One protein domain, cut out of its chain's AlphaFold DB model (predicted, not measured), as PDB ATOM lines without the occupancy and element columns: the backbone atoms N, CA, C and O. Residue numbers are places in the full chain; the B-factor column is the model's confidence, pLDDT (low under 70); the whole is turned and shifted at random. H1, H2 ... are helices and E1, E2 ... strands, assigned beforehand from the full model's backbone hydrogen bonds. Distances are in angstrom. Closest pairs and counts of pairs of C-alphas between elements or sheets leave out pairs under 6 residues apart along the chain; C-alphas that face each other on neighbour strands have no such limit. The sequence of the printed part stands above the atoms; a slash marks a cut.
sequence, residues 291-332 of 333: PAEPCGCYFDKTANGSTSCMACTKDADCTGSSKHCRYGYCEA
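What this domain is: This is residues 291 to 332 of the 333 residues of an uncharacterized protein of Minicystis rosea (UniProt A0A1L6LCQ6). This small domain has little regular structure: a short two-strand hairpin, E1 and E2, has the short helix H1 at one end, and a long loop, residues 305 to 323, folds back from H1 past the hairpin. The printed part has 42 residues, with H1, E1 and E2 in that order along the chain; its class is mixed, with only 15 residues in named elements. The sheet E1 - E2 is antiparallel. The whole is compact, with a radius of gyration of the C-alphas of 9.3 A and spans of 26 by 19 by 16 A.

Where its parts are: E1 is residues 324 to 326 and E2 residues 329 to 331, ending at C-alpha 331 (-40.858, -44.428, 75.298). H1 is residues 296 to 304, 11.8 A long, beginning at C-alpha 296 (-36.629, -50.241, 74.053).

How they stand to each other: E1 and E2 form a hairpin with a tight link, their directions at 127 degrees; N 326 and O 329 are within hydrogen-bond range at 2.9 A. The closest C-alphas of H1 and E2, those of Cys 297 and Tyr 329, are 6.3 A apart. In H1 every O i to N i+4 pair is within hydrogen-bond range.

The domain as a whole: The C-alphas farthest apart, of Asn 304 and Ala 316, are 26.5 A apart. The link from H1 to E1 is long, the printed part has no cut, and no printed residue is under 70 in pLDDT.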
ATOM      1  N   PRO A 291     -33.030 -46.222  81.893       92.44
ATOM      2  CA  PRO A 291     -32.101 -45.400  81.129       92.44
ATOM      3  C   PRO A 291     -32.564 -43.940  81.094       92.44
ATOM      4  O   PRO A 291     -33.751 -43.670  81.163       92.44
ATOM      5  N   ALA A 292     -31.637 -42.986  80.979       90.62
ATOM      6  CA  ALA A 292     -32.016 -41.574  80.828       90.62
ATOM      7  C   ALA A 292     -32.605 -41.262  79.438       90.62
ATOM      8  O   ALA A 292     -33.357 -40.306  79.273       90.62
ATOM      9  N   GLU A 293     -32.208 -42.050  78.440       91.56
ATOM     10  CA  GLU A 293     -32.618 -41.943  77.041       91.56
ATOM     11  C   GLU A 293     -32.938 -43.366  76.548       91.56
ATOM     12  O   GLU A 293     -32.067 -44.035  75.987       91.56
ATOM     13  N   PRO A 294     -34.133 -43.898  76.847       94.88
ATOM     14  CA  PRO A 294     -34.508 -45.271  76.536       94.88
ATOM     15  C   PRO A 294     -34.660 -45.477  75.028       94.88
ATOM     16  O   PRO A 294     -35.013 -44.570  74.274       94.88
ATOM     17  N   CYS A 295     -34.417 -46.711  74.598       96.31
ATOM     18  CA  CYS A 295     -34.518 -47.127  73.202       96.31
ATOM     19  C   CYS A 295     -35.215 -48.488  73.041       96.31
ATOM     20  O   CYS A 295     -35.004 -49.181  72.047       96.31
ATOM     21  N   GLY A 296     -36.010 -48.916  74.026       96.31
ATOM     22  CA  GLY A 296     -36.629 -50.241  74.053       96.31
ATOM     23  C   GLY A 296     -37.575 -50.519  72.880       96.31
ATOM     24  O   GLY A 296     -37.513 -51.592  72.288       96.31
ATOM     25  N   CYS A 297     -38.418 -49.560  72.511       96.69
ATOM     26  CA  CYS A 297     -39.314 -49.631  71.362       96.69
ATOM     27  C   CYS A 297     -38.552 -49.663  70.037       96.69
ATOM     28  O   CYS A 297     -38.913 -50.417  69.131       96.69
ATOM     29  N   TYR A 298     -37.501 -48.846  69.930       97.44
ATOM     30  CA  TYR A 298     -36.624 -48.842  68.763       97.44
ATOM     31  C   TYR A 298     -35.896 -50.180  68.621       97.44
ATOM     32  O   TYR A 298     -35.874 -50.753  67.534       97.44
ATOM     33  N   PHE A 299     -35.389 -50.720  69.733       97.88
ATOM     34  CA  PHE A 299     -34.797 -52.050  69.805       97.88
ATOM     35  C   PHE A 299     -35.757 -53.113  69.275       97.88
ATOM     36  O   PHE A 299     -35.398 -53.844  68.356       97.88
ATOM     37  N   ASP A 300     -36.990 -53.159  69.791       96.94
ATOM     38  CA  ASP A 300     -37.995 -54.133  69.355       96.94
ATOM     39  C   ASP A 300     -38.245 -54.024  67.847       96.94
ATOM     40  O   ASP A 300     -38.221 -55.028  67.126       96.94
ATOM     41  N   LYS A 301     -38.396 -52.793  67.337       97.31
ATOM     42  CA  LYS A 301     -38.591 -52.557  65.907       97.31
ATOM     43  C   LYS A 301     -37.414 -53.059  65.075       97.31
ATOM     44  O   LYS A 301     -37.652 -53.695  64.049       97.31
ATOM     45  N   THR A 302     -36.186 -52.741  65.464       97.31
ATOM     46  CA  THR A 302     -34.988 -53.068  64.684       97.31
ATOM     47  C   THR A 302     -34.650 -54.556  64.769       97.31
ATOM     48  O   THR A 302     -34.311 -55.149  63.748       97.31
ATOM     49  N   ALA A 303     -34.802 -55.179  65.940       96.31
ATOM     50  CA  ALA A 303     -34.489 -56.590  66.158       96.31
ATOM     51  C   ALA A 303     -35.559 -57.538  65.583       96.31
ATOM     52  O   ALA A 303     -35.226 -58.532  64.944       96.31
ATOM     53  N   ASN A 304     -36.848 -57.228  65.776       92.19
ATOM     54  CA  ASN A 304     -37.966 -58.103  65.391       92.19
ATOM     55  C   ASN A 304     -38.760 -57.613  64.171       92.19
ATOM     56  O   ASN A 304     -39.723 -58.259  63.752       92.19
ATOM     57  N   GLY A 305     -38.442 -56.440  63.625       93.69
ATOM     58  CA  GLY A 305     -39.203 -55.820  62.538       93.69
ATOM     59  C   GLY A 305     -40.521 -55.164  62.976       93.69
ATOM     60  O   GLY A 305     -41.197 -54.533  62.153       93.69
ATOM     61  N   SER A 306     -40.900 -55.242  64.257       93.88
ATOM     62  CA  SER A 306     -42.145 -54.670  64.786       93.88
ATOM     63  C   SER A 306     -42.002 -54.181  66.228       93.88
ATOM     64  O   SER A 306     -41.189 -54.692  66.985       93.88
ATOM     65  N   THR A 307     -42.798 -53.177  66.594       95.31
ATOM     66  CA  THR A 307     -42.920 -52.672  67.966       95.31
ATOM     67  C   THR A 307     -44.379 -52.323  68.233       95.31
ATOM     68  O   THR A 307     -45.097 -51.925  67.312       95.31
ATOM     69  N   SER A 308     -44.828 -52.485  69.477       93.50
ATOM     70  CA  SER A 308     -46.161 -52.054  69.915       93.50
ATOM     71  C   SER A 308     -46.217 -50.570  70.284       93.50
ATOM     72  O   SER A 308     -47.289 -50.061  70.607       93.50
ATOM     73  N   CYS A 309     -45.076 -49.878  70.292       95.75
ATOM     74  CA  CYS A 309     -45.011 -48.483  70.691       95.75
ATOM     75  C   CYS A 309     -45.561 -47.547  69.616       95.75
ATOM     76  O   CYS A 309     -45.413 -47.772  68.415       95.75
ATOM     77  N   MET A 310     -46.176 -46.458  70.072       96.44
ATOM     78  CA  MET A 310     -46.670 -45.398  69.202       96.44
ATOM     79  C   MET A 310     -45.495 -44.695  68.515       96.44
ATOM     80  O   MET A 310     -44.519 -44.345  69.174       96.44
ATOM     81  N   ALA A 311     -45.592 -44.486  67.202       97.19
ATOM     82  CA  ALA A 311     -44.624 -43.683  66.461       97.19
ATOM     83  C   ALA A 311     -44.804 -42.189  66.770       97.19
ATOM     84  O   ALA A 311     -45.925 -41.731  66.991       97.19
ATOM     85  N   CYS A 312     -43.717 -41.427  66.742       97.50
ATOM     86  CA  CYS A 312     -43.723 -40.004  67.062       97.50
ATOM     87  C   CYS A 312     -42.622 -39.247  66.315       97.50
ATOM     88  O   CYS A 312     -41.660 -39.826  65.809       97.50
ATOM     89  N   THR A 313     -42.753 -37.925  66.289       97.50
ATOM     90  CA  THR A 313     -41.720 -36.989  65.816       97.50
ATOM     91  C   THR A 313     -41.254 -36.027  66.908       97.50
ATOM     92  O   THR A 313     -40.194 -35.416  66.782       97.50
ATOM     93  N   LYS A 314     -42.042 -35.887  67.978       96.75
ATOM     94  CA  LYS A 314     -41.795 -35.024  69.139       96.75
ATOM     95  C   LYS A 314     -42.589 -35.524  70.348       96.75
ATOM     96  O   LYS A 314     -43.604 -36.195  70.184       96.75
ATOM     97  N   ASP A 315     -42.181 -35.127  71.550       96.19
ATOM     98  CA  ASP A 315     -42.809 -35.539  72.821       96.19
ATOM     99  C   ASP A 315     -44.320 -35.268  72.877       96.19
ATOM    100  O   ASP A 315     -45.078 -36.047  73.444       96.19
ATOM    101  N   ALA A 316     -44.787 -34.191  72.239       96.56
ATOM    102  CA  ALA A 316     -46.209 -33.841  72.203       96.56
ATOM    103  C   ALA A 316     -47.091 -34.856  71.449       96.56
ATOM    104  O   ALA A 316     -48.308 -34.821  71.610       96.56
ATOM    105  N   ASP A 317     -46.498 -35.737  70.637       96.81
ATOM    106  CA  ASP A 317     -47.226 -36.810  69.953       96.81
ATOM    107  C   ASP A 317     -47.524 -37.985  70.911       96.81
ATOM    108  O   ASP A 317     -48.361 -38.836  70.620       96.81
ATOM    109  N   CYS A 318     -46.847 -38.030  72.062       96.56
ATOM    110  CA  CYS A 318     -46.850 -39.145  72.995       96.56
ATOM    111  C   CYS A 318     -47.842 -38.954  74.156       96.56
ATOM    112  O   CYS A 318     -48.106 -37.841  74.614       96.56
ATOM    113  N   THR A 319     -48.427 -40.053  74.648       93.31
ATOM    114  CA  THR A 319     -49.518 -40.025  75.640       93.31
ATOM    115  C   THR A 319     -49.345 -41.072  76.744       93.31
ATOM    116  O   THR A 319     -48.604 -42.043  76.616       93.31
ATOM    117  N   GLY A 320     -50.052 -40.886  77.864       89.75
ATOM    118  CA  GLY A 320     -50.031 -41.834  78.980       89.75
ATOM    119  C   GLY A 320     -48.691 -41.862  79.722       89.75
ATOM    120  O   GLY A 320     -48.158 -40.811  80.090       89.75
ATOM    121  N   SER A 321     -48.182 -43.068  79.992       88.31
ATOM    122  CA  SER A 321     -46.897 -43.300  80.671       88.31
ATOM    123  C   SER A 321     -45.677 -43.182  79.754       88.31
ATOM    124  O   SER A 321     -44.563 -43.088  80.257       88.31
ATOM    125  N   SER A 322     -45.878 -43.162  78.435       92.38
ATOM    126  CA  SER A 322     -44.812 -42.999  77.447       92.38
ATOM    127  C   SER A 322     -44.873 -41.581  76.900       92.38
ATOM    128  O   SER A 322     -45.674 -41.317  76.012       92.38
ATOM    129  N   LYS A 323     -44.112 -40.648  77.481       93.50
ATOM    130  CA  LYS A 323     -44.221 -39.201  77.192       93.50
ATOM    131  C   LYS A 323     -43.098 -38.647  76.323       93.50
ATOM    132  O   LYS A 323     -43.205 -37.509  75.876       93.50
ATOM    133  N   HIS A 324     -42.046 -39.425  76.097       94.88
ATOM    134  CA  HIS A 324     -40.860 -38.954  75.396       94.88
ATOM    135  C   HIS A 324     -40.739 -39.621  74.039       94.88
ATOM    136  O   HIS A 324     -40.833 -40.843  73.930       94.88
ATOM    137  N   CYS A 325     -40.525 -38.809  73.011       96.44
ATOM    138  CA  CYS A 325     -40.270 -39.298  71.675       96.44
ATOM    139  C   CYS A 325     -38.780 -39.579  71.511       96.44
ATOM    140  O   CYS A 325     -37.973 -38.665  71.333       96.44
ATOM    141  N   ARG A 326     -38.408 -40.857  71.560       95.44
ATOM    142  CA  ARG A 326     -37.025 -41.311  71.408       95.44
ATOM    143  C   ARG A 326     -36.926 -42.191  70.180       95.44
ATOM    144  O   ARG A 326     -37.714 -43.112  69.997       95.44
ATOM    145  N   TYR A 327     -35.972 -41.881  69.308       94.69
ATOM    146  CA  TYR A 327     -35.705 -42.676  68.105       94.69
ATOM    147  C   TYR A 327     -36.960 -42.954  67.243       94.69
ATOM    148  O   TYR A 327     -37.066 -43.993  66.594       94.69
ATOM    149  N   GLY A 328     -37.920 -42.019  67.235       96.25
ATOM    150  CA  GLY A 328     -39.175 -42.123  66.480       96.25
ATOM    151  C   GLY A 328     -40.307 -42.892  67.172       96.25
ATOM    152  O   GLY A 328     -41.338 -43.120  66.538       96.25
ATOM    153  N   TYR A 329     -40.150 -43.273  68.445       97.38
ATOM    154  CA  TYR A 329     -41.159 -43.994  69.223       97.38
ATOM    155  C   TYR A 329     -41.389 -43.372  70.604       97.38
ATOM    156  O   TYR A 329     -40.481 -42.818  71.222       97.38
ATOM    157  N   CYS A 330     -42.623 -43.467  71.090       97.12
ATOM    158  CA  CYS A 330     -42.989 -43.024  72.426       97.12
ATOM    159  C   CYS A 330     -42.497 -44.028  73.473       97.12
ATOM    160  O   CYS A 330     -43.056 -45.121  73.602       97.12
ATOM    161  N   GLU A 331     -41.492 -43.629  74.248       95.44
ATOM    162  CA  GLU A 331     -40.858 -44.428  75.298       95.44
ATOM    163  C   GLU A 331     -41.280 -43.974  76.700       95.44
ATOM    164  O   GLU A 331     -41.675 -42.822  76.931       95.44
ATOM    165  N   ALA A 332     -41.162 -44.898  77.652       85.00
ATOM    166  CA  ALA A 332     -41.270 -44.596  79.071       85.00
ATOM    167  C   ALA A 332     -39.891 -44.179  79.607       85.00
ATOM    168  O   ALA A 332     -39.011 -45.026  79.673       85.00
TER     169      ALA A 332